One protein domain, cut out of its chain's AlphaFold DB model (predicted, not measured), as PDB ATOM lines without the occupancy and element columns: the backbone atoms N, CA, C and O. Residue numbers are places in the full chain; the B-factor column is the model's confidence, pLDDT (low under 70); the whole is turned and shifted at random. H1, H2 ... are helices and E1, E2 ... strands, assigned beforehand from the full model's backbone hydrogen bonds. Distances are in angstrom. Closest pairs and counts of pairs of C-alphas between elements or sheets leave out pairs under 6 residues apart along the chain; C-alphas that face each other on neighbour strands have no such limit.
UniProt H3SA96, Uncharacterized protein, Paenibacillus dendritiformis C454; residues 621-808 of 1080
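What this domain is: This is residues 621 to 808 of the 1080 residues of an uncharacterized protein of Paenibacillus dendritiformis C454 (UniProt H3SA96). Three small antiparallel sheets follow one another along the longest axis. A curled, strongly twisted sheet, E1 E2 E11 E5, makes one end; E5 meets E6 of the second sheet, E3 E4 E7 E6, and two short helices, H1 and H2, sit between that sheet and the small third one, E9 E8 E10, at the other end. The last strand, E11, returns after a long link to pair between E2 and E5. The printed part has 188 residues, with two named helices and eleven named strands in the order E1 E2 E3 E4 E5 E6 E7 H1 H2 E8 E9 E10 E11; it is mostly strand, though under half of its residues are in named elements. It is compact, with a radius of gyration of the C-alphas of 18.6 A, yet only just elongated, spanning 68 by 34 by 27 A.

How they stand to each other: E1, residues 632 to 635, and E2, residues 641 to 651, form a hairpin, with N 634 and O 642 at 2.9 A, within hydrogen-bond range. E2 bends by 89 degrees at residue 646. On its other side E2 pairs with E11, residues 796 to 808, antiparallel at 154 degrees, with N 648 and O 799 at 2.8 A. E11 bends by 111 degrees at residue 803 and also pairs with E5, residues 680 to 688, with N 686 and O 798 at 2.8 A. E1 and E5 are the edge strands of this sheet, and its curl is 91 degrees. E5 bends by 88 degrees at residue 683, and the closest C-alphas of E5 and E6, residues 708 to 712, are those of Asp 682 and Tyr 712, 4.8 A apart. E6 forms a hairpin with E7, residues 715 to 721, with N 717 and O 710 at 2.9 A. E7 pairs with E4, residues 668 to 673, with N 718 and O 671 at 2.8 A. E4 forms a hairpin with E3, residues 659 to 661, with N 659 and O 672 at 2.8 A. H1, residues 722 to 725, only grazes this sheet and the third one. H2, residues 735 to 742, is on the second sheet at a height over the sheet of 9.5 A and only just over E3 and E4, with 3 of its C-alphas falling on each; it runs across the strands, at 78 degrees to E3 on the local plane. In the third sheet E8, residues 745 to 751, pairs with E10, residues 769 to 773, with N 748 and O 770 at 2.9 A. E8 also forms a hairpin with E9, residues 756 to 758, with N 751 and O 756 at 2.9 A. H2 is on this sheet too, at a height over the sheet of 6.5 A and over none of its strands. In H2 every O i to N i+4 pair is within hydrogen-bond range, while H1 is too short for such a pair, and its one O i to N i+3 pair is not within range.

Where its parts are: E1, 10.1 A long, begins at C-alpha 632 (5.175, 33.068, 136.148). E2 is 23.8 A long, E5 17.3 A, E4 16.9 A and E7 19.8 A; E7 begins at C-alpha 715 (20.780, 16.320, 148.200). E6 measures 13.1 A and E3 7.0 A. H1 spans 5.2 A and H2 11.1 A. E8 is 17.9 A long, E10 13.8 A and E9 6.1 A. E11, 21.9 A, ends at C-alpha 808 (15.229, 34.811, 130.256).

The domain as a whole: The two C-alphas farthest apart, those of Asp 637 and Glu 753, are 69.8 A from each other. The printed part has no cut. The links E5 to E6, 19 residues, and E10 to E11, 22 residues, are long. Mean pLDDT of the printed part is 88.6; residues 654 to 655, 662 to 665 and 777 to 778 are under 70.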
ATOM      1  N   ALA A 621       5.897  25.422 135.576       96.88
ATOM      2  CA  ALA A 621       5.409  24.509 136.599       96.88
ATOM      3  C   ALA A 621       4.570  25.224 137.665       96.88
ATOM      4  O   ALA A 621       4.597  26.443 137.794       96.88
ATOM      5  N   ALA A 622       3.851  24.449 138.468       97.38
ATOM      6  CA  ALA A 622       3.306  24.893 139.747       97.38
ATOM      7  C   ALA A 622       3.250  23.703 140.708       97.38
ATOM      8  O   ALA A 622       3.556  22.570 140.330       97.38
ATOM      9  N   HIS A 623       2.816  23.924 141.945       96.25
ATOM     10  CA  HIS A 623       2.521  22.803 142.824       96.25
ATOM     11  C   HIS A 623       1.421  21.908 142.201       96.25
ATOM     12  O   HIS A 623       0.361  22.421 141.829       96.25
ATOM     13  N   PRO A 624       1.632  20.584 142.076       93.31
ATOM     14  CA  PRO A 624       0.779  19.708 141.263       93.31
ATOM     15  C   PRO A 624      -0.640  19.489 141.811       93.31
ATOM     16  O   PRO A 624      -1.494  19.004 141.077       93.31
ATOM     17  N   VAL A 625      -0.894  19.829 143.081       94.12
ATOM     18  CA  VAL A 625      -2.179  19.565 143.763       94.12
ATOM     19  C   VAL A 625      -3.018  20.831 143.969       94.12
ATOM     20  O   VAL A 625      -4.240  20.802 143.827       94.12
ATOM     21  N   ASP A 626      -2.381  21.947 144.330       93.38
ATOM     22  CA  ASP A 626      -3.061  23.194 144.717       93.38
ATOM     23  C   ASP A 626      -2.676  24.404 143.851       93.38
ATOM     24  O   ASP A 626      -3.218  25.490 144.044       93.38
ATOM     25  N   GLY A 627      -1.759  24.233 142.891       94.56
ATOM     26  CA  GLY A 627      -1.313  25.299 141.995       94.56
ATOM     27  C   GLY A 627      -0.489  26.401 142.667       94.56
ATOM     28  O   GLY A 627      -0.219  27.420 142.032       94.56
ATOM     29  N   SER A 628      -0.081  26.234 143.928       95.75
ATOM     30  CA  SER A 628       0.727  27.225 144.640       95.75
ATOM     31  C   SER A 628       2.129  27.391 144.037       95.75
ATOM     32  O   SER A 628       2.679  26.494 143.390       95.75
ATOM     33  N   ASN A 629       2.722  28.568 144.269       96.69
ATOM     34  CA  ASN A 629       4.048  28.957 143.775       96.69
ATOM     35  C   ASN A 629       4.233  28.757 142.257       96.69
ATOM     36  O   ASN A 629       5.223  28.141 141.868       96.69
ATOM     37  N   PRO A 630       3.309  29.204 141.390       97.94
ATOM     38  CA  PRO A 630       3.446  28.972 139.961       97.94
ATOM     39  C   PRO A 630       4.681  29.690 139.405       97.94
ATOM     40  O   PRO A 630       4.942  30.851 139.734       97.94
ATOM     41  N   ASP A 631       5.403  29.018 138.513       98.50
ATOM     42  CA  ASP A 631       6.293  29.699 137.581       98.50
ATOM     43  C   ASP A 631       5.459  30.727 136.812       98.50
ATOM     44  O   ASP A 631       4.374  30.414 136.320       98.50
ATOM     45  N   THR A 632       5.937  31.963 136.735       98.19
ATOM     46  CA  THR A 632       5.175  33.068 136.148       98.19
ATOM     47  C   THR A 632       5.977  33.673 135.014       98.19
ATOM     48  O   THR A 632       7.068  34.196 135.232       98.19
ATOM     49  N   LEU A 633       5.448  33.572 133.797       97.75
ATOM     50  CA  LEU A 633       5.964  34.272 132.627       97.75
ATOM     51  C   LEU A 633       5.440  35.709 132.643       97.75
ATOM     52  O   LEU A 633       4.241  35.897 132.840       97.75
ATOM     53  N   PHE A 634       6.312  36.684 132.404       95.50
ATOM     54  CA  PHE A 634       5.990  38.115 132.385       95.50
ATOM     55  C   PHE A 634       6.926  38.884 131.437       95.50
ATOM     56  O   PHE A 634       7.969  38.362 131.030       95.50
ATOM     57  N   MET A 635       6.569  40.126 131.098       91.31
ATOM     58  CA  MET A 635       7.449  41.057 130.376       91.31
ATOM     59  C   MET A 635       8.271  41.892 131.360       91.31
ATOM     60  O   MET A 635       7.716  42.495 132.275       91.31
ATOM     61  N   GLY A 636       9.591  41.925 131.185       88.94
ATOM     62  CA  GLY A 636      10.470  42.809 131.946       88.94
ATOM     63  C   GLY A 636      10.408  44.257 131.457       88.94
ATOM     64  O   GLY A 636       9.955  44.532 130.347       88.94
ATOM     65  N   ASP A 637      10.951  45.180 132.254       84.50
ATOM     66  CA  ASP A 637      11.022  46.621 131.935       84.50
ATOM     67  C   ASP A 637      11.843  46.941 130.664       84.50
ATOM     68  O   ASP A 637      11.837  48.066 130.160       84.50
ATOM     69  N   ASP A 638      12.600  45.968 130.153       79.81
ATOM     70  CA  ASP A 638      13.358  46.044 128.905       79.81
ATOM     71  C   ASP A 638      12.575  45.549 127.672       79.81
ATOM     72  O   ASP A 638      13.119  45.527 126.562       79.81
ATOM     73  N   GLY A 639      11.309  45.160 127.855       82.75
ATOM     74  CA  GLY A 639      10.433  44.640 126.809       82.75
ATOM     75  C   GLY A 639      10.731  43.191 126.404       82.75
ATOM     76  O   GLY A 639      10.270  42.748 125.342       82.75
ATOM     77  N   LEU A 640      11.539  42.461 127.191       88.75
ATOM     78  CA  LEU A 640      11.864  41.049 126.976       88.75
ATOM     79  C   LEU A 640      11.061  40.122 127.907       88.75
ATOM     80  O   LEU A 640      10.781  40.479 129.049       88.75
ATOM     81  N   PRO A 641      10.719  38.902 127.454       93.81
ATOM     82  CA  PRO A 641      10.017  37.931 128.286       93.81
ATOM     83  C   PRO A 641      10.944  37.189 129.259       93.81
ATOM     84  O   PRO A 641      12.007  36.680 128.881       93.81
ATOM     85  N   TYR A 642      10.478  37.038 130.499       95.94
ATOM     86  CA  TYR A 642      11.155  36.333 131.587       95.94
ATOM     87  C   TYR A 642      10.214  35.377 132.310       95.94
ATOM     88  O   TYR A 642       9.007  35.591 132.357       95.94
ATOM     89  N   VAL A 643      10.779  34.347 132.933       98.19
ATOM     90  CA  VAL A 643      10.067  33.477 133.869       98.19
ATOM     91  C   VAL A 643      10.610  33.697 135.268       98.19
ATOM     92  O   VAL A 643      11.784  33.444 135.528       98.19
ATOM     93  N   LEU A 644       9.750  34.125 136.189       98.19
ATOM     94  CA  LEU A 644      10.000  33.949 137.612       98.19
ATOM     95  C   LEU A 644       9.771  32.468 137.913       98.19
ATOM     96  O   LEU A 644       8.645  31.992 137.812       98.19
ATOM     97  N   GLU A 645      10.838  31.745 138.244       97.50
ATOM     98  CA  GLU A 645      10.857  30.289 138.363       97.50
ATOM     99  C   GLU A 645      11.104  29.848 139.817       97.50
ATOM    100  O   GLU A 645      12.263  29.647 140.216       97.50
ATOM    101  N   PRO A 646      10.043  29.680 140.632       97.50
ATOM    102  CA  PRO A 646      10.115  28.981 141.909       97.50
ATOM    103  C   PRO A 646      10.449  27.492 141.773       97.50
ATOM    104  O   PRO A 646      11.042  26.937 142.698       97.50
ATOM    105  N   TRP A 647      10.105  26.834 140.660       97.19
ATOM    106  CA  TRP A 647      10.264  25.384 140.505       97.19
ATOM    107  C   TRP A 647      11.439  25.007 139.605       97.19
ATOM    108  O   TRP A 647      11.457  25.297 138.414       97.19
ATOM    109  N   GLY A 648      12.412  24.279 140.152       94.25
ATOM    110  CA  GLY A 648      13.472  23.664 139.358       94.25
ATOM    111  C   GLY A 648      12.965  22.411 138.646       94.25
ATOM    112  O   GLY A 648      12.360  21.546 139.277       94.25
ATOM    113  N   LYS A 649      13.244  22.305 137.343       92.69
ATOM    114  CA  LYS A 649      12.855  21.185 136.467       92.69
ATOM    115  C   LYS A 649      14.121  20.502 135.943       92.69
ATOM    116  O   LYS A 649      14.982  21.174 135.380       92.69
ATOM    117  N   VAL A 650      14.283  19.196 136.169       88.56
ATOM    118  CA  VAL A 650      15.518  18.468 135.815       88.56
ATOM    119  C   VAL A 650      15.197  17.094 135.240       88.56
ATOM    120  O   VAL A 650      14.548  16.285 135.898       88.56
ATOM    121  N   ASP A 651      15.741  16.798 134.062       87.44
ATOM    122  CA  ASP A 651      15.831  15.427 133.557       87.44
ATOM    123  C   ASP A 651      17.092  14.764 134.124       87.44
ATOM    124  O   ASP A 651      18.196  15.315 134.035       87.44
ATOM    125  N   LEU A 652      16.966  13.561 134.685       85.56
ATOM    126  CA  LEU A 652      18.085  12.861 135.336       85.56
ATOM    127  C   LEU A 652      19.024  12.154 134.341       85.56
ATOM    128  O   LEU A 652      19.577  11.104 134.637       85.56
ATOM    129  N   THR A 653      19.237  12.732 133.160       71.94
ATOM    130  CA  THR A 653      20.089  12.179 132.087       71.94
ATOM    131  C   THR A 653      21.549  12.619 132.179       71.94
ATOM    132  O   THR A 653      22.415  12.064 131.501       71.94
ATOM    133  N   GLN A 654      21.837  13.646 132.982       58.75
ATOM    134  CA  GLN A 654      23.167  14.245 133.074       58.75
ATOM    135  C   GLN A 654      24.130  13.395 133.911       58.75
ATOM    136  O   GLN A 654      23.730  12.649 134.805       58.75
ATOM    137  N   THR A 655      25.432  13.584 133.675       62.38
ATOM    138  CA  THR A 655      26.534  13.033 134.477       62.38
ATOM    139  C   THR A 655      26.560  13.643 135.881       62.38
ATOM    140  O   THR A 655      27.445  14.430 136.215       62.38
ATOM    141  N   LYS A 656      25.571  13.305 136.711       75.44
ATOM    142  CA  LYS A 656      25.569  13.635 138.135       75.44
ATOM    143  C   LYS A 656      26.546  12.711 138.875       75.44
ATOM    144  O   LYS A 656      26.737  11.562 138.454       75.44
ATOM    145  N   PRO A 657      27.204  13.192 139.945       83.75
ATOM    146  CA  PRO A 657      28.094  12.379 140.764       83.75
ATOM    147  C   PRO A 657      27.259  11.485 141.686       83.75
ATOM    148  O   PRO A 657      27.101  11.762 142.876       83.75
ATOM    149  N   TRP A 658      26.670  10.447 141.097       88.75
ATOM    150  CA  TRP A 658      25.863   9.470 141.809       88.75
ATOM    151  C   TRP A 658      26.712   8.670 142.800       88.75
ATOM    152  O   TRP A 658      27.840   8.285 142.500       88.75
ATOM    153  N   GLY A 659      26.147   8.405 143.971       89.06
ATOM    154  CA  GLY A 659      26.651   7.461 144.959       89.06
ATOM    155  C   GLY A 659      25.527   6.569 145.473       89.06
ATOM    156  O   GLY A 659      24.358   6.776 145.139       89.06
ATOM    157  N   THR A 660      25.886   5.593 146.298       88.56
ATOM    158  CA  THR A 660      24.967   4.638 146.924       88.56
ATOM    159  C   THR A 660      25.007   4.767 148.441       88.56
ATOM    160  O   THR A 660      26.043   5.091 149.022       88.56
ATOM    161  N   ASP A 661      23.876   4.522 149.098       81.19
ATOM    162  CA  ASP A 661      23.787   4.433 150.558       81.19
ATOM    163  C   ASP A 661      23.414   2.989 150.949       81.19
ATOM    164  O   ASP A 661      22.510   2.415 150.331       81.19
ATOM    165  N   PRO A 662      24.082   2.370 151.941       69.00
ATOM    166  CA  PRO A 662      23.834   0.976 152.325       69.00
ATOM    167  C   PRO A 662      22.481   0.724 153.021       69.00
ATOM    168  O   PRO A 662      22.151  -0.428 153.288       69.00
ATOM    169  N   ASN A 663      21.700   1.761 153.345       62.97
ATOM    170  CA  ASN A 663      20.475   1.638 154.143       62.97
ATOM    171  C   ASN A 663      19.201   1.540 153.287       62.97
ATOM    172  O   ASN A 663      18.536   2.554 153.067       62.97
ATOM    173  N   VAL A 664      18.824   0.338 152.833       65.19
ATOM    174  CA  VAL A 664      17.573   0.122 152.071       65.19
ATOM    175  C   VAL A 664      16.918  -1.215 152.411       65.19
ATOM    176  O   VAL A 664      17.605  -2.184 152.733       65.19
ATOM    177  N   GLU A 665      15.589  -1.264 152.309       68.38
ATOM    178  CA  GLU A 665      14.792  -2.493 152.359       68.38
ATOM    179  C   GLU A 665      15.214  -3.503 151.268       68.38
ATOM    180  O   GLU A 665      15.689  -3.106 150.193       68.38
ATOM    181  N   PRO A 666      15.018  -4.818 151.492       80.94
ATOM    182  CA  PRO A 666      15.210  -5.829 150.458       80.94
ATOM    183  C   PRO A 666      14.442  -5.500 149.168       80.94
ATOM    184  O   PRO A 666      13.263  -5.160 149.206       80.94
ATOM    185  N   GLY A 667      15.099  -5.635 148.013       85.50
ATOM    186  CA  GLY A 667      14.492  -5.420 146.696       85.50
ATOM    187  C   GLY A 667      14.800  -4.081 146.014       85.50
ATOM    188  O   GLY A 667      14.361  -3.900 144.878       85.50
ATOM    189  N   ALA A 668      15.567  -3.171 146.629       90.00
ATOM    190  CA  ALA A 668      15.950  -1.894 146.016       90.00
ATOM    191  C   ALA A 668      17.376  -1.424 146.365       90.00
ATOM    192  O   ALA A 668      18.066  -2.003 147.208       90.00
ATOM    193  N   LYS A 669      17.813  -0.347 145.699       90.31
ATOM    194  CA  LYS A 669      19.045   0.405 145.980       90.31
ATOM    195  C   LYS A 669      18.745   1.887 146.155       90.31
ATOM    196  O   LYS A 669      17.965   2.454 145.399       90.31
ATOM    197  N   LEU A 670      19.391   2.520 147.129       91.00
ATOM    198  CA  LEU A 670      19.287   3.947 147.395       91.00
ATOM    199  C   LEU A 670      20.463   4.643 146.729       91.00
ATOM    200  O   LEU A 670      21.613   4.471 147.137       91.00
ATOM    201  N   VAL A 671      20.155   5.429 145.707       91.50
ATOM    202  CA  VAL A 671      21.122   6.245 144.981       91.50
ATOM    203  C   VAL A 671      20.930   7.709 145.337       91.50
ATOM    204  O   VAL A 671      19.819   8.160 145.619       91.50
ATOM    205  N   TYR A 672      22.012   8.475 145.342       90.12
ATOM    206  CA  TYR A 672      21.946   9.900 145.641       90.12
ATOM    207  C   TYR A 672      22.986  10.699 144.870       90.12
ATOM    208  O   TYR A 672      24.014  10.165 144.464       90.12
ATOM    209  N   TYR A 673      22.779  12.010 144.765       87.69
ATOM    210  CA  TYR A 673      23.866  12.961 144.525       87.69
ATOM    211  C   TYR A 673      23.669  14.222 145.375       87.69
ATOM    212  O   TYR A 673      22.547  14.675 145.607       87.69
ATOM    213  N   ARG A 674      24.777  14.762 145.901       85.75
ATOM    214  CA  ARG A 674      24.803  15.861 146.894       85.75
ATOM    215  C   ARG A 674      25.818  16.949 146.527       85.75
ATOM    216  O   ARG A 674      26.522  17.472 147.382       85.75
ATOM    217  N   ASP A 675      25.933  17.251 145.240       80.25
ATOM    218  CA  ASP A 675      26.880  18.239 144.704       80.25
ATOM    219  C   ASP A 675      26.414  19.696 144.862       80.25
ATOM    220  O   ASP A 675      27.114  20.617 144.452       80.25
ATOM    221  N   GLY A 676      25.232  19.909 145.451       77.31
ATOM    222  CA  GLY A 676      24.630  21.227 145.622       77.31
ATOM    223  C   GLY A 676      24.003  21.789 144.345       77.31
ATOM    224  O   GLY A 676      23.497  22.908 144.368       77.31
ATOM    225  N   SER A 677      23.989  21.028 143.242       79.31
ATOM    226  CA  SER A 677      23.350  21.449 141.987       79.31
ATOM    227  C   SER A 677      21.820  21.497 142.064       79.31
ATOM    228  O   SER A 677      21.188  22.115 141.213       79.31
ATOM    229  N   ILE A 678      21.224  20.877 143.089       84.88
ATOM    230  CA  ILE A 678      19.814  21.034 143.458       84.88
ATOM    231  C   ILE A 678      19.751  21.742 144.808       84.88
ATOM    232  O   ILE A 678      20.031  21.147 145.848       84.88
ATOM    233  N   ASN A 679      19.357  23.012 144.786       87.31
ATOM    234  CA  ASN A 679      19.183  23.838 145.978       87.31
ATOM    235  C   ASN A 679      17.691  24.114 146.196       87.31
ATOM    236  O   ASN A 679      17.160  25.143 145.765       87.31
ATOM    237  N   GLY A 680      16.999  23.146 146.791       91.00
ATOM    238  CA  GLY A 680      15.553  23.185 146.992       91.00
ATOM    239  C   GLY A 680      15.150  23.161 148.457       91.00
ATOM    240  O   GLY A 680      15.958  22.878 149.338       91.00
ATOM    241  N   ILE A 681      13.883  23.474 148.706       92.56
ATOM    242  CA  ILE A 681      13.267  23.332 150.021       92.56
ATOM    243  C   ILE A 681      13.105  21.838 150.312       92.56
ATOM    244  O   ILE A 681      12.624  21.081 149.466       92.56
ATOM    245  N   ASP A 682      13.503  21.420 151.515       92.06
ATOM    246  CA  ASP A 682      13.397  20.027 151.948       92.06
ATOM    247  C   ASP A 682      11.966  19.489 151.749       92.06
ATOM    248  O   ASP A 682      10.980  20.209 151.932       92.06
ATOM    249  N   PHE A 683      11.864  18.219 151.350       92.06
ATOM    250  CA  PHE A 683      10.614  17.473 151.118       92.06
ATOM    251  C   PHE A 683       9.708  17.998 149.989       92.06
ATOM    252  O   PHE A 683       8.714  17.358 149.655       92.06
ATOM    253  N   ASN A 684      10.053  19.115 149.344       93.19
ATOM    254  CA  ASN A 684       9.266  19.710 148.264       93.19
ATOM    255  C   ASN A 684       9.793  19.261 146.903       93.19
ATOM    256  O   ASN A 684      10.355  20.042 146.131       93.19
ATOM    257  N   VAL A 685       9.630  17.968 146.636       94.06
ATOM    258  CA  VAL A 685      10.110  17.317 145.423       94.06
ATOM    259  C   VAL A 685       9.072  16.348 144.876       94.06
ATOM    260  O   VAL A 685       8.395  15.647 145.625       94.06
ATOM    261  N   TYR A 686       8.987  16.297 143.555       95.00
ATOM    262  CA  TYR A 686       8.145  15.401 142.785       95.00
ATOM    263  C   TYR A 686       9.006  14.773 141.702       95.00
ATOM    264  O   TYR A 686       9.768  15.471 141.031       95.00
ATOM    265  N   ALA A 687       8.895  13.464 141.517       93.81
ATOM    266  CA  ALA A 687       9.640  12.772 140.480       93.81
ATOM    267  C   ALA A 687       8.763  11.740 139.785       93.81
ATOM    268  O   ALA A 687       7.991  11.038 140.435       93.81
ATOM    269  N   THR A 688       8.916  11.627 138.472       92.56
ATOM    270  CA  THR A 688       8.350  10.529 137.689       92.56
ATOM    271  C   THR A 688       9.458   9.713 137.059       92.56
ATOM    272  O   THR A 688      10.461  10.254 136.589       92.56
ATOM    273  N   LYS A 689       9.252   8.404 137.051       91.06
ATOM    274  CA  LYS A 689      10.130   7.402 136.462       91.06
ATOM    275  C   LYS A 689       9.964   7.327 134.946       91.06
ATOM    276  O   LYS A 689       9.079   7.954 134.367       91.06
ATOM    277  N   PHE A 690      10.820   6.537 134.306       86.44
ATOM    278  CA  PHE A 690      10.806   6.307 132.862       86.44
ATOM    279  C   PHE A 690       9.510   5.700 132.309       86.44
ATOM    280  O   PHE A 690       9.224   5.852 131.127       86.44
ATOM    281  N   ASP A 691       8.732   5.005 133.141       82.75
ATOM    282  CA  ASP A 691       7.417   4.448 132.796       82.75
ATOM    283  C   ASP A 691       6.265   5.437 133.075       82.75
ATOM    284  O   ASP A 691       5.087   5.124 132.886       82.75
ATOM    285  N   GLY A 692       6.597   6.651 133.514       85.12
ATOM    286  CA  GLY A 692       5.655   7.711 133.850       85.12
ATOM    287  C   GLY A 692       5.045   7.600 135.247       85.12
ATOM    288  O   GLY A 692       4.281   8.483 135.631       85.12
ATOM    289  N   LYS A 693       5.370   6.562 136.030       86.25
ATOM    290  CA  LYS A 693       4.862   6.437 137.401       86.25
ATOM    291  C   LYS A 693       5.513   7.461 138.315       86.25
ATOM    292  O   LYS A 693       6.717   7.719 138.239       86.25
ATOM    293  N   MET A 694       4.707   8.030 139.201       90.12
ATOM    294  CA  MET A 694       5.174   8.946 140.232       90.12
ATOM    295  C   MET A 694       5.921   8.175 141.325       90.12
ATOM    296  O   MET A 694       5.410   7.189 141.852       90.12
ATOM    297  N   LEU A 695       7.117   8.647 141.679       91.38
ATOM    298  CA  LEU A 695       7.823   8.180 142.866       91.38
ATOM    299  C   LEU A 695       7.161   8.759 144.114       91.38
ATOM    300  O   LEU A 695       6.753   9.924 144.130       91.38
ATOM    301  N   LYS A 696       7.108   7.978 145.192       89.75
ATOM    302  CA  LYS A 696       6.570   8.466 146.462       89.75
ATOM    303  C   LYS A 696       7.516   9.498 147.077       89.75
ATOM    304  O   LYS A 696       8.680   9.201 147.340       89.75
ATOM    305  N   THR A 697       7.023  10.701 147.352       90.00
ATOM    306  CA  THR A 697       7.802  11.719 148.069       90.00
ATOM    307  C   THR A 697       7.888  11.371 149.555       90.00
ATOM    308  O   THR A 697       6.865  11.298 150.241       90.00
ATOM    309  N   SER A 698       9.104  11.187 150.076       88.62
ATOM    310  CA  SER A 698       9.321  11.014 151.518       88.62
ATOM    311  C   SER A 698       9.165  12.345 152.259       88.62
ATOM    312  O   SER A 698       9.706  13.366 151.835       88.62
ATOM    313  N   GLN A 699       8.453  12.316 153.387       85.88
ATOM    314  CA  GLN A 699       8.201  13.469 154.268       85.88
ATOM    315  C   GLN A 699       9.052  13.430 155.553       85.88
ATOM    316  O   GLN A 699       8.787  14.152 156.512       85.88
ATOM    317  N   ALA A 700      10.052  12.547 155.609       84.06
ATOM    318  CA  ALA A 700      10.922  12.366 156.765       84.06
ATOM    319  C   ALA A 700      12.388  12.208 156.340       84.06
ATOM    320  O   ALA A 700      12.701  11.891 155.192       84.06
ATOM    321  N   ALA A 701      13.308  12.430 157.283       78.62
ATOM    322  CA  ALA A 701      14.729  12.203 157.051       78.62
ATOM    323  C   ALA A 701      14.997  10.693 156.912       78.62
ATOM    324  O   ALA A 701      14.992   9.966 157.903       78.62
ATOM    325  N   GLY A 702      15.231  10.240 155.681       76.50
ATOM    326  CA  GLY A 702      15.433   8.831 155.340       76.50
ATOM    327  C   GLY A 702      14.382   8.317 154.358       76.50
ATOM    328  O   GLY A 702      13.279   8.854 154.248       76.50
ATOM    329  N   ILE A 703      14.748   7.286 153.602       82.50
ATOM    330  CA  ILE A 703      13.890   6.681 152.589       82.50
ATOM    331  C   ILE A 703      14.136   5.174 152.579       82.50
ATOM    332  O   ILE A 703      15.279   4.733 152.507       82.50
ATOM    333  N   GLN A 704      13.071   4.397 152.747       76.88
ATOM    334  CA  GLN A 704      13.139   2.934 152.850       76.88
ATOM    335  C   GLN A 704      12.216   2.240 151.851       76.88
ATOM    336  O   GLN A 704      12.504   1.130 151.415       76.88
ATOM    337  N   GLU A 705      11.139   2.907 151.442       83.62
ATOM    338  CA  GLU A 705      10.218   2.383 150.442       83.62
ATOM    339  C   GLU A 705      10.862   2.369 149.052       83.62
ATOM    340  O   GLU A 705      11.628   3.266 148.695       83.62
ATOM    341  N   VAL A 706      10.551   1.339 148.266       87.38
ATOM    342  CA  VAL A 706      10.961   1.225 146.858       87.38
ATOM    343  C   VAL A 706      10.279   2.324 146.035       87.38
ATOM    344  O   VAL A 706       9.183   2.760 146.382       87.38
ATOM    345  N   ASP A 707      10.924   2.781 144.959       88.56
ATOM    346  CA  ASP A 707      10.395   3.792 144.035       88.56
ATOM    347  C   ASP A 707       9.923   5.071 144.753       88.56
ATOM    348  O   ASP A 707       8.802   5.563 144.596       88.56
ATOM    349  N   SER A 708      10.813   5.626 145.572       91.19
ATOM    350  CA  SER A 708      10.583   6.827 146.367       91.19
ATOM    351  C   SER A 708      11.657   7.882 146.090       91.19
ATOM    352  O   SER A 708      12.782   7.567 145.699       91.19
ATOM    353  N   VAL A 709      11.317   9.152 146.312       92.88
ATOM    354  CA  VAL A 709      12.216  10.302 146.162       92.88
ATOM    355  C   VAL A 709      12.254  11.139 147.436       92.88
ATOM    356  O   VAL A 709      11.250  11.321 148.124       92.88
ATOM    357  N   LEU A 710      13.429  11.671 147.751       92.50
ATOM    358  CA  LEU A 710      13.641  12.594 148.854       92.50
ATOM    359  C   LEU A 710      14.594  13.702 148.409       92.50
ATOM    360  O   LEU A 710      15.644  13.443 147.825       92.50
ATOM    361  N   LEU A 711      14.223  14.937 148.731       92.06
ATOM    362  CA  LEU A 711      15.110  16.087 148.684       92.06
ATOM    363  C   LEU A 711      15.341  16.540 150.118       92.06
ATOM    364  O   LEU A 711      14.395  16.932 150.800       92.06
ATOM    365  N   TYR A 712      16.582  16.438 150.586       89.62
ATOM    366  CA  TYR A 712      16.932  16.791 151.957       89.62
ATOM    367  C   TYR A 712      18.352  17.343 152.035       89.62
ATOM    368  O   TYR A 712      19.291  16.725 151.523       89.62
ATOM    369  N   LYS A 713      18.523  18.496 152.693       85.38
ATOM    370  CA  LYS A 713      19.810  19.197 152.839       85.38
ATOM    371  C   LYS A 713      20.532  19.401 151.497       85.38
ATOM    372  O   LYS A 713      21.738  19.174 151.406       85.38
ATOM    373  N   ASN A 714      19.799  19.818 150.460       77.50
ATOM    374  CA  ASN A 714      20.314  20.039 149.094       77.50
ATOM    375  C   ASN A 714      20.898  18.786 148.409       77.50
ATOM    376  O   ASN A 714      21.761  18.880 147.533       77.50
ATOM    377  N   GLY A 715      20.453  17.598 148.824       86.56
ATOM    378  CA  GLY A 715      20.780  16.320 148.200       86.56
ATOM    379  C   GLY A 715      19.535  15.625 147.670       86.56
ATOM    380  O   GLY A 715      18.531  15.574 148.379       86.56
ATOM    381  N   LEU A 716      19.618  15.085 146.452       90.94
ATOM    382  CA  LEU A 716      18.578  14.229 145.888       90.94
ATOM    383  C   LEU A 716      18.889  12.773 146.217       90.94
ATOM    384  O   LEU A 716      20.002  12.306 145.966       90.94
ATOM    385  N   HIS A 717      17.889  12.057 146.715       91.12
ATOM    386  CA  HIS A 717      17.946  10.639 147.041       91.12
ATOM    387  C   HIS A 717      16.777   9.924 146.373       91.12
ATOM    388  O   HIS A 717      15.643  10.398 146.434       91.12
ATOM    389  N   ILE A 718      17.048   8.790 145.734       92.12
ATOM    390  CA  ILE A 718      16.057   7.990 145.015       92.12
ATOM    391  C   ILE A 718      16.269   6.524 145.370       92.12
ATOM    392  O   ILE A 718      17.393   6.025 145.297       92.12
ATOM    393  N   THR A 719      15.201   5.821 145.728       92.12
ATOM    394  CA  THR A 719      15.219   4.358 145.800       92.12
ATOM    395  C   THR A 719      14.814   3.777 144.450       92.12
ATOM    396  O   THR A 719      13.797   4.152 143.874       92.12
ATOM    397  N   VAL A 720      15.630   2.865 143.933       92.06
ATOM    398  CA  VAL A 720      15.467   2.218 142.630       92.06
ATOM    399  C   VAL A 720      15.250   0.728 142.845       92.06
ATOM    400  O   VAL A 720      16.080   0.079 143.483       92.06
ATOM    401  N   ALA A 721      14.172   0.162 142.300       92.50
ATOM    402  CA  ALA A 721      13.928  -1.272 142.399       92.50
ATOM    403  C   ALA A 721      15.033  -2.108 141.715       92.50
ATOM    404  O   ALA A 721      15.510  -1.796 140.615       92.50
ATOM    405  N   ASN A 722      15.400  -3.233 142.332       91.38
ATOM    406  CA  ASN A 722      16.333  -4.210 141.761       91.38
ATOM    407  C   ASN A 722      15.794  -4.789 140.438       91.38
ATOM    408  O   ASN A 722      16.567  -5.094 139.537       91.38
ATOM    409  N   THR A 723      14.471  -4.909 140.284       91.31
ATOM    410  CA  THR A 723      13.831  -5.419 139.056       91.31
ATOM    411  C   THR A 723      14.016  -4.500 137.850       91.31
ATOM    412  O   THR A 723      14.068  -4.981 136.718       91.31
ATOM    413  N   ASP A 724      14.146  -3.193 138.081       91.81
ATOM    414  CA  ASP A 724      14.334  -2.211 137.013       91.81
ATOM    415  C   ASP A 724      15.803  -2.013 136.686       91.81
ATOM    416  O   ASP A 724      16.186  -1.978 135.521       91.81
ATOM    417  N   SER A 725      16.626  -1.881 137.723       92.50
ATOM    418  CA  SER A 725      18.067  -1.678 137.575       92.50
ATOM    419  C   SER A 725      18.808  -2.941 137.164       92.50
ATOM    420  O   SER A 725      19.810  -2.862 136.454       92.50
ATOM    421  N   GLY A 726      18.287  -4.104 137.564       93.25
ATOM    422  CA  GLY A 726      18.941  -5.398 137.434       93.25
ATOM    423  C   GLY A 726      20.103  -5.585 138.410       93.25
ATOM    424  O   GLY A 726      20.896  -6.508 138.244       93.25
ATOM    425  N   TRP A 727      20.216  -4.726 139.427       92.94
ATOM    426  CA  TRP A 727      21.184  -4.895 140.505       92.94
ATOM    427  C   TRP A 727      20.770  -6.028 141.436       92.94
ATOM    428  O   TRP A 727      19.626  -6.109 141.885       92.94
ATOM    429  N   GLY A 728      21.740  -6.878 141.749       90.56
ATOM    430  CA  GLY A 728      21.635  -7.910 142.762       90.56
ATOM    431  C   GLY A 728      21.235  -7.384 144.135       90.56
ATOM    432  O   GLY A 728      21.449  -6.210 144.461       90.56
ATOM    433  N   GLN A 729      20.684  -8.255 144.983       87.06
ATOM    434  CA  GLN A 729      20.263  -7.862 146.330       87.06
ATOM    435  C   GLN A 729      21.438  -7.294 147.139       87.06
ATOM    436  O   GLN A 729      21.297  -6.210 147.706       87.06
ATOM    437  N   ASP A 730      22.594  -7.955 147.085       86.25
ATOM    438  CA  ASP A 730      23.797  -7.594 147.846       86.25
ATOM    439  C   ASP A 730      24.840  -6.822 147.012       86.25
ATOM    440  O   ASP A 730      25.923  -6.497 147.498       86.25
ATOM    441  N   TYR A 731      24.530  -6.509 145.750       89.88
ATOM    442  CA  TYR A 731      25.444  -5.803 144.851       89.88
ATOM    443  C   TYR A 731      25.447  -4.291 145.111       89.88
ATOM    444  O   TYR A 731      24.387  -3.666 145.161       89.88
ATOM    445  N   ASN A 732      26.628  -3.677 145.208       89.62
ATOM    446  CA  ASN A 732      26.772  -2.224 145.307       89.62
ATOM    447  C   ASN A 732      27.183  -1.634 143.944       89.62
ATOM    448  O   ASN A 732      28.336  -1.821 143.553       89.62
ATOM    449  N   PRO A 733      26.285  -0.939 143.222       91.62
ATOM    450  CA  PRO A 733      26.586  -0.441 141.884       91.62
ATOM    451  C   PRO A 733      27.587   0.717 141.884       91.62
ATOM    452  O   PRO A 733      27.571   1.579 142.764       91.62
ATOM    453  N   GLU A 734      28.424   0.758 140.848       90.88
ATOM    454  CA  GLU A 734      29.384   1.844 140.628       90.88
ATOM    455  C   GLU A 734      28.680   3.113 140.091       90.88
ATOM    456  O   GLU A 734      27.642   3.009 139.424       90.88
ATOM    457  N   PRO A 735      29.231   4.327 140.296       90.94
ATOM    458  CA  PRO A 735      28.618   5.578 139.831       90.94
ATOM    459  C   PRO A 735      28.257   5.584 138.339       90.94
ATOM    460  O   PRO A 735      27.215   6.099 137.933       90.94
ATOM    461  N   GLU A 736      29.112   4.999 137.506       90.38
ATOM    462  CA  GLU A 736      28.916   4.848 136.066       90.38
ATOM    463  C   GLU A 736      27.743   3.924 135.715       90.38
ATOM    464  O   GLU A 736      27.044   4.157 134.730       90.38
ATOM    465  N   GLU A 737      27.485   2.912 136.539       92.38
ATOM    466  CA  GLU A 737      26.382   1.968 136.358       92.38
ATOM    467  C   GLU A 737      25.039   2.605 136.714       92.38
ATOM    468  O   GLU A 737      24.037   2.368 136.040       92.38
ATOM    469  N   ILE A 738      25.031   3.480 137.722       93.19
ATOM    470  CA  ILE A 738      23.866   4.297 138.076       93.19
ATOM    471  C   ILE A 738      23.546   5.279 136.945       93.19
ATOM    472  O   ILE A 738      22.384   5.431 136.569       93.19
ATOM    473  N   LYS A 739      24.564   5.908 136.342       91.38
ATOM    474  CA  LYS A 739      24.371   6.765 135.157       91.38
ATOM    475  C   LYS A 739      23.751   5.975 134.003       91.38
ATOM    476  O   LYS A 739      22.789   6.445 133.407       91.38
ATOM    477  N   ALA A 740      24.261   4.776 133.717       92.38
ATOM    478  CA  ALA A 740      23.706   3.914 132.674       92.38
ATOM    479  C   ALA A 740      22.228   3.562 132.940       92.38
ATOM    480  O   ALA A 740      21.420   3.600 132.011       92.38
ATOM    481  N   TYR A 741      21.845   3.323 134.200       93.56
ATOM    482  CA  TYR A 741      20.446   3.108 134.581       93.56
ATOM    483  C   TYR A 741      19.535   4.287 134.225       93.56
ATOM    484  O   TYR A 741      18.519   4.102 133.552       93.56
ATOM    485  N   PHE A 742      19.917   5.511 134.594       92.62
ATOM    486  CA  PHE A 742      19.143   6.709 134.249       92.62
ATOM    487  C   PHE A 742      19.218   7.096 132.760       92.62
ATOM    488  O   PHE A 742      18.457   7.948 132.306       92.62
ATOM    489  N   LEU A 743      20.099   6.455 131.986       92.00
ATOM    490  CA  LEU A 743      20.104   6.491 130.521       92.00
ATOM    491  C   LEU A 743      19.215   5.401 129.894       92.00
ATOM    492  O   LEU A 743      19.124   5.338 128.672       92.00
ATOM    493  N   GLY A 744      18.557   4.560 130.696       92.25
ATOM    494  CA  GLY A 744      17.617   3.535 130.236       92.25
ATOM    495  C   GLY A 744      18.201   2.137 130.065       92.25
ATOM    496  O   GLY A 744      17.614   1.309 129.362       92.25
ATOM    497  N   TRP A 745      19.338   1.856 130.700       92.88
ATOM    498  CA  TRP A 745      19.998   0.555 130.627       92.88
ATOM    499  C   TRP A 745      19.864  -0.230 131.926       92.88
ATOM    500  O   TRP A 745      20.234   0.232 133.000       92.88
ATOM    501  N   ARG A 746      19.401  -1.470 131.813       93.75
ATOM    502  CA  ARG A 746      19.377  -2.444 132.900       93.75
ATOM    503  C   ARG A 746      20.615  -3.329 132.828       93.75
ATOM    504  O   ARG A 746      20.941  -3.837 131.752       93.75
ATOM    505  N   ILE A 747      21.286  -3.536 133.956       93.88
ATOM    506  CA  ILE A 747      22.428  -4.449 134.046       93.88
ATOM    507  C   ILE A 747      21.949  -5.874 134.335       93.88
ATOM    508  O   ILE A 747      20.889  -6.087 134.907       93.88
ATOM    509  N   GLY A 748      22.725  -6.872 133.955       93.31
ATOM    510  CA  GLY A 748      22.470  -8.255 134.337       93.31
ATOM    511  C   GLY A 748      23.608  -9.150 133.888       93.31
ATOM    512  O   GLY A 748      24.584  -8.680 133.294       93.31
ATOM    513  N   TRP A 749      23.479 -10.446 134.127       91.12
ATOM    514  CA  TRP A 749      24.317 -11.436 133.461       91.12
ATOM    515  C   TRP A 749      23.468 -12.356 132.598       91.12
ATOM    516  O   TRP A 749      22.318 -12.671 132.907       91.12
ATOM    517  N   TRP A 750      24.040 -12.754 131.467       88.94
ATOM    518  CA  TRP A 750      23.390 -13.678 130.555       88.94
ATOM    519  C   TRP A 750      23.568 -15.113 131.040       88.94
ATOM    520  O   TRP A 750      24.664 -15.678 130.956       88.94
ATOM    521  N   ASN A 751      22.479 -15.710 131.516       86.00
ATOM    522  CA  ASN A 751      22.455 -17.097 131.933       86.00
ATOM    523  C   ASN A 751      22.284 -18.008 130.712       86.00
ATOM    524  O   ASN A 751      21.196 -18.146 130.148       86.00
ATOM    525  N   ASN A 752      23.383 -18.644 130.303       82.62
ATOM    526  CA  ASN A 752      23.410 -19.539 129.146       82.62
ATOM    527  C   ASN A 752      22.509 -20.778 129.314       82.62
ATOM    528  O   ASN A 752      22.076 -21.338 128.305       82.62
ATOM    529  N   GLU A 753      22.213 -21.193 130.550       85.19
ATOM    530  CA  GLU A 753      21.375 -22.363 130.842       85.19
ATOM    531  C   GLU A 753      19.884 -22.037 130.730       85.19
ATOM    532  O   GLU A 753      19.127 -22.787 130.117       85.19
ATOM    533  N   THR A 754      19.455 -20.903 131.292       84.75
ATOM    534  CA  THR A 754      18.040 -20.495 131.289       84.75
ATOM    535  C   THR A 754      17.664 -19.635 130.084       84.75
ATOM    536  O   THR A 754      16.473 -19.405 129.866       84.75
ATOM    537  N   GLN A 755      18.652 -19.187 129.297       82.94
ATOM    538  CA  GLN A 755      18.497 -18.239 128.185       82.94
ATOM    539  C   GLN A 755      17.795 -16.946 128.633       82.94
ATOM    540  O   GLN A 755      16.950 -16.392 127.925       82.94
ATOM    541  N   LYS A 756      18.107 -16.491 129.851       84.19
ATOM    542  CA  LYS A 756      17.515 -15.309 130.480       84.19
ATOM    543  C   LYS A 756      18.592 -14.386 131.027       84.19
ATOM    544  O   LYS A 756      19.718 -14.798 131.299       84.19
ATOM    545  N   LEU A 757      18.214 -13.122 131.177       86.88
ATOM    546  CA  LEU A 757      19.017 -12.137 131.880       86.88
ATOM    547  C   LEU A 757      18.645 -12.172 133.363       86.88
ATOM    548  O   LEU A 757      17.533 -11.778 133.720       86.88
ATOM    549  N   ASP A 758      19.572 -12.631 134.193       90.31
ATOM    550  CA  ASP A 758      19.422 -12.657 135.647       90.31
ATOM    551  C   ASP A 758      20.083 -11.404 136.272       90.31
ATOM    552  O   ASP A 758      20.972 -10.802 135.647       90.31
ATOM    553  N   PRO A 759      19.660 -10.970 137.479       92.12
ATOM    554  CA  PRO A 759      20.242  -9.811 138.157       92.12
ATOM    555  C   PRO A 759      21.757  -9.938 138.344       92.12
ATOM    556  O   PRO A 759      22.276 -11.017 138.623       92.12
ATOM    557  N   TRP A 760      22.477  -8.831 138.183       92.69
ATOM    558  CA  TRP A 760      23.925  -8.778 138.351       92.69
ATOM    559  C   TRP A 760      24.295  -8.681 139.834       92.69
ATOM    560  O   TRP A 760      24.161  -7.618 140.442       92.69
ATOM    561  N   ASP A 761      24.808  -9.779 140.393       88.44
ATOM    562  CA  ASP A 761      25.290  -9.842 141.780       88.44
ATOM    563  C   ASP A 761      26.796  -9.534 141.912       88.44
ATOM    564  O   ASP A 761      27.327  -9.429 143.015       88.44
ATOM    565  N   GLY A 762      27.518  -9.393 140.792       88.31
ATOM    566  CA  GLY A 762      28.962  -9.124 140.782       88.31
ATOM    567  C   GLY A 762      29.854 -10.349 141.001       88.31
ATOM    568  O   GLY A 762      31.077 -10.222 140.966       88.31
ATOM    569  N   THR A 763      29.273 -11.537 141.194       89.25
ATOM    570  CA  THR A 763      30.014 -12.791 141.427       89.25
ATOM    571  C   THR A 763      30.294 -13.585 140.150       89.25
ATOM    572  O   THR A 763      31.116 -14.501 140.158       89.25
ATOM    573  N   GLN A 764      29.601 -13.271 139.054       89.19
ATOM    574  CA  GLN A 764      29.704 -13.966 137.772       89.19
ATOM    575  C   GLN A 764      30.882 -13.433 136.928       89.19
ATOM    576  O   GLN A 764      31.309 -12.291 137.110       89.19
ATOM    577  N   PRO A 765      31.409 -14.226 135.975       87.62
ATOM    578  CA  PRO A 765      32.434 -13.769 135.038       87.62
ATOM    579  C   PRO A 765      32.029 -12.494 134.279       87.62
ATOM    580  O   PRO A 765      30.906 -12.363 133.791       87.62
ATOM    581  N   ILE A 766      32.960 -11.541 134.157       85.06
ATOM    582  CA  ILE A 766      32.694 -10.216 133.569       85.06
ATOM    583  C   ILE A 766      32.251 -10.285 132.098       85.06
ATOM    584  O   ILE A 766      31.491  -9.440 131.635       85.06
ATOM    585  N   ASP A 767      32.674 -11.313 131.366       86.19
ATOM    586  CA  ASP A 767      32.292 -11.582 129.977       86.19
ATOM    587  C   ASP A 767      30.837 -12.054 129.829       86.19
ATOM    588  O   ASP A 767      30.310 -12.080 128.714       86.19
ATOM    589  N   GLN A 768      30.158 -12.378 130.933       87.69
ATOM    590  CA  GLN A 768      28.723 -12.668 130.982       87.69
ATOM    591  C   GLN A 768      27.881 -11.438 131.330       87.69
ATOM    592  O   GLN A 768      26.661 -11.479 131.168       87.69
ATOM    593  N   LYS A 769      28.508 -10.333 131.745       91.69
ATOM    594  CA  LYS A 769      27.831  -9.073 132.056       91.69
ATOM    595  C   LYS A 769      27.201  -8.468 130.808       91.69
ATOM    596  O   LYS A 769      27.827  -8.403 129.744       91.69
ATOM    597  N   ARG A 770      25.954  -8.031 130.917       92.62
ATOM    598  CA  ARG A 770      25.187  -7.433 129.826       92.62
ATOM    599  C   ARG A 770      24.471  -6.183 130.301       92.62
ATOM    600  O   ARG A 770      24.041  -6.097 131.449       92.62
ATOM    601  N   TRP A 771      24.300  -5.265 129.366       93.00
ATOM    602  CA  TRP A 771      23.432  -4.107 129.483       93.00
ATOM    603  C   TRP A 771      22.318  -4.254 128.469       93.00
ATOM    604  O   TRP A 771      22.602  -4.436 127.285       93.00
ATOM    605  N   VAL A 772      21.073  -4.187 128.921       92.44
ATOM    606  CA  VAL A 772      19.900  -4.278 128.051       92.44
ATOM    607  C   VAL A 772      19.059  -3.021 128.154       92.44
ATOM    608  O   VAL A 772      18.941  -2.435 129.229       92.44
ATOM    609  N   ASN A 773      18.445  -2.614 127.048       90.75
ATOM    610  CA  ASN A 773      17.420  -1.575 127.075       90.75
ATOM    611  C   ASN A 773      16.277  -1.995 128.017       90.75
ATOM    612  O   ASN A 773      15.683  -3.062 127.837       90.75
ATOM    613  N   ILE A 774      15.978  -1.152 129.009       87.56
ATOM    614  CA  ILE A 774      15.008  -1.437 130.073       87.56
ATOM    615  C   ILE A 774      13.577  -1.647 129.555       87.56
ATOM    616  O   ILE A 774      12.798  -2.359 130.184       87.56
ATOM    617  N   LEU A 775      13.237  -1.065 128.398       82.25
ATOM    618  CA  LEU A 775      11.893  -1.128 127.820       82.25
ATOM    619  C   LEU A 775      11.684  -2.350 126.923       82.25
ATOM    620  O   LEU A 775      10.621  -2.964 126.945       82.25
ATOM    621  N   THR A 776      12.673  -2.688 126.094       74.44
ATOM    622  CA  THR A 776      12.503  -3.679 125.014       74.44
ATOM    623  C   THR A 776      13.227  -4.992 125.271       74.44
ATOM    624  O   THR A 776      12.934  -5.976 124.596       74.44
ATOM    625  N   ASN A 777      14.177  -5.027 126.214       68.12
ATOM    626  CA  ASN A 777      15.076  -6.157 126.483       68.12
ATOM    627  C   ASN A 777      15.878  -6.666 125.262       68.12
ATOM    628  O   ASN A 777      16.566  -7.677 125.382       68.12
ATOM    629  N   GLY A 778      15.785  -6.007 124.098       66.38
ATOM    630  CA  GLY A 778      16.317  -6.498 122.820       66.38
ATOM    631  C   GLY A 778      17.662  -5.894 122.418       66.38
ATOM    632  O   GLY A 778      18.477  -6.579 121.805       66.38
ATOM    633  N   ASP A 779      17.925  -4.639 122.794       73.75
ATOM    634  CA  ASP A 779      19.214  -3.990 122.536       73.75
ATOM    635  C   ASP A 779      20.184  -4.379 123.652       73.75
ATOM    636  O   ASP A 779      20.129  -3.816 124.747       73.75
ATOM    637  N   MET A 780      21.031  -5.377 123.398       85.38
ATOM    638  CA  MET A 780      21.993  -5.892 124.370       85.38
ATOM    639  C   MET A 780      23.425  -5.527 123.978       85.38
ATOM    640  O   MET A 780      23.847  -5.770 122.850       85.38
ATOM    641  N   GLN A 781      24.198  -5.006 124.930       89.38
ATOM    642  CA  GLN A 781      25.616  -4.702 124.742       89.38
ATOM    643  C   GLN A 781      26.480  -5.182 125.913       89.38
ATOM    644  O   GLN A 781      25.993  -5.439 127.015       89.38
ATOM    645  N   THR A 782      27.776  -5.348 125.649       90.12
ATOM    646  CA  THR A 782      28.767  -5.888 126.597       90.12
ATOM    647  C   THR A 782      29.658  -4.811 127.219       90.12
ATOM    648  O   THR A 782      30.300  -5.063 128.235       90.12
ATOM    649  N   SER A 783      29.687  -3.607 126.644       91.19
ATOM    650  CA  SER A 783      30.364  -2.429 127.194       91.19
ATOM    651  C   SER A 783      29.406  -1.557 128.002       91.19
ATOM    652  O   SER A 783      28.206  -1.540 127.732       91.19
ATOM    653  N   LEU A 784      29.950  -0.805 128.963       91.06
ATOM    654  CA  LEU A 784      29.208   0.208 129.712       91.06
ATOM    655  C   LEU A 784      28.565   1.229 128.744       91.06
ATOM    656  O   LEU A 784      29.297   1.875 127.990       91.06
ATOM    657  N   PRO A 785      27.236   1.407 128.775       91.25
ATOM    658  CA  PRO A 785      26.546   2.377 127.940       91.25
ATOM    659  C   PRO A 785      26.840   3.815 128.373       91.25
ATOM    660  O   PRO A 785      26.758   4.146 129.556       91.25
ATOM    661  N   THR A 786      27.115   4.688 127.407       90.12
ATOM    662  CA  THR A 786      27.270   6.139 127.631       90.12
ATOM    663  C   THR A 786      26.226   6.977 126.897       90.12
ATOM    664  O   THR A 786      26.215   8.197 127.028       90.12
ATOM    665  N   GLU A 787      25.362   6.335 126.114       88.38
ATOM    666  CA  GLU A 787      24.292   6.974 125.351       88.38
ATOM    667  C   GLU A 787      22.926   6.525 125.869       88.38
ATOM    668  O   GLU A 787      22.786   5.442 126.442       88.38
ATOM    669  N   MET A 788      21.915   7.366 125.669       89.25
ATOM    670  CA  MET A 788      20.542   7.056 126.054       89.25
ATOM    671  C   MET A 788      20.006   5.871 125.245       89.25
ATOM    672  O   MET A 788      20.187   5.799 124.030       89.25
ATOM    673  N   ALA A 789      19.328   4.948 125.921       89.00
ATOM    674  CA  ALA A 789      18.655   3.831 125.287       89.00
ATOM    675  C   ALA A 789      17.558   4.330 124.332       89.00
ATOM    676  O   ALA A 789      16.887   5.339 124.564       89.00
ATOM    677  N   LYS A 790      17.358   3.609 123.227       84.44
ATOM    678  CA  LYS A 790      16.373   3.988 122.213       84.44
ATOM    679  C   LYS A 790      14.956   3.956 122.795       84.44
ATOM    680  O   LYS A 790      14.592   2.999 123.477       84.44
ATOM    681  N   ASN A 791      14.152   4.967 122.452       77.62
ATOM    682  CA  ASN A 791      12.765   5.154 122.906       77.62
ATOM    683  C   ASN A 791      12.602   5.295 124.431       77.62
ATOM    684  O   ASN A 791      11.498   5.119 124.937       77.62
ATOM    685  N   TYR A 792      13.681   5.589 125.157       84.94
ATOM    686  CA  TYR A 792      13.638   5.792 126.598       84.94
ATOM    687  C   TYR A 792      13.145   7.197 126.950       84.94
ATOM    688  O   TYR A 792      13.625   8.188 126.399       84.94
ATOM    689  N   THR A 793      12.222   7.276 127.908       87.00
ATOM    690  CA  THR A 793      11.811   8.532 128.535       87.00
ATOM    691  C   THR A 793      12.583   8.697 129.841       87.00
ATOM    692  O   THR A 793      12.494   7.825 130.702       87.00
ATOM    693  N   PRO A 794      13.355   9.777 130.023       90.06
ATOM    694  CA  PRO A 794      14.100   9.981 131.255       90.06
ATOM    695  C   PRO A 794      13.228  10.165 132.491       90.06
ATOM    696  O   PRO A 794      12.090  10.624 132.414       90.06
ATOM    697  N   TYR A 795      13.824   9.890 133.652       92.00
ATOM    698  CA  TYR A 795      13.275  10.376 134.910       92.00
ATOM    699  C   TYR A 795      13.207  11.899 134.891       92.00
ATOM    700  O   TYR A 795      14.184  12.569 134.540       92.00
ATOM    701  N   ARG A 796      12.078  12.420 135.355       91.50
ATOM    702  CA  ARG A 796      11.799  13.848 135.425       91.50
ATOM    703  C   ARG A 796      11.600  14.258 136.872       91.50
ATOM    704  O   ARG A 796      10.833  13.626 137.593       91.50
ATOM    705  N   LEU A 797      12.284  15.319 137.275       93.00
ATOM    706  CA  LEU A 797      12.243  15.895 138.609       93.00
ATOM    707  C   LEU A 797      11.670  17.311 138.557       93.00
ATOM    708  O   LEU A 797      12.074  18.119 137.721       93.00
ATOM    709  N   GLN A 798      10.810  17.624 139.516       95.25
ATOM    710  CA  GLN A 798      10.346  18.968 139.816       95.25
ATOM    711  C   GLN A 798      10.514  19.230 141.314       95.25
ATOM    712  O   GLN A 798      10.041  18.450 142.135       95.25
ATOM    713  N   TYR A 799      11.187  20.315 141.692       95.12
ATOM    714  CA  TYR A 799      11.405  20.659 143.099       95.12
ATOM    715  C   TYR A 799      11.238  22.152 143.353       95.12
ATOM    716  O   TYR A 799      11.563  22.976 142.499       95.12
ATOM    717  N   LEU A 800      10.750  22.509 144.538       96.25
ATOM    718  CA  LEU A 800      10.622  23.907 144.932       96.25
ATOM    719  C   LEU A 800      12.008  24.438 145.305       96.25
ATOM    720  O   LEU A 800      12.661  23.899 146.199       96.25
ATOM    721  N   LYS A 801      12.486  25.475 144.620       94.88
ATOM    722  CA  LYS A 801      13.798  26.073 144.884       94.88
ATOM    723  C   LYS A 801      13.810  26.756 146.249       94.88
ATOM    724  O   LYS A 801      12.843  27.395 146.648       94.88
ATOM    725  N   ALA A 802      14.956  26.713 146.926       93.06
ATOM    726  CA  ALA A 802      15.163  27.478 148.157       93.06
ATOM    727  C   ALA A 802      15.096  29.000 147.911       93.06
ATOM    728  O   ALA A 802      14.739  29.764 148.807       93.06
ATOM    729  N   LYS A 803      15.450  29.440 146.695       93.19
ATOM    730  CA  LYS A 803      15.289  30.813 146.204       93.19
ATOM    731  C   LYS A 803      14.820  30.775 144.744       93.19
ATOM    732  O   LYS A 803      15.523  30.163 143.937       93.19
ATOM    733  N   PRO A 804      13.688  31.409 144.395       94.69
ATOM    734  CA  PRO A 804      13.268  31.556 143.002       94.69
ATOM    735  C   PRO A 804      14.332  32.273 142.162       94.69
ATOM    736  O   PRO A 804      15.076  33.111 142.682       94.69
ATOM    737  N   THR A 805      14.391  31.961 140.869       95.12
ATOM    738  CA  THR A 805      15.265  32.645 139.900       95.12
ATOM    739  C   THR A 805      14.439  33.338 138.822       95.12
ATOM    740  O   THR A 805      13.265  33.026 138.652       95.12
ATOM    741  N   VAL A 806      15.026  34.313 138.125       96.12
ATOM    742  CA  VAL A 806      14.401  34.973 136.970       96.12
ATOM    743  C   VAL A 806      15.171  34.549 135.727       96.12
ATOM    744  O   VAL A 806      16.325  34.936 135.551       96.12
ATOM    745  N   GLU A 807      14.543  33.725 134.895       93.06
ATOM    746  CA  GLU A 807      15.163  33.110 133.724       93.06
ATOM    747  C   GLU A 807      14.703  33.813 132.436       93.06
ATOM    748  O   GLU A 807      13.500  34.006 132.240       93.06
ATOM    749  N   PRO A 808      15.613  34.201 131.525       92.69
ATOM    750  CA  PRO A 808      15.229  34.811 130.256       92.69
ATOM    751  C   PRO A 808      14.641  33.775 129.290       92.69
ATOM    752  O   PRO A 808      15.238  32.718 129.058       92.69
TER     753      PRO A 808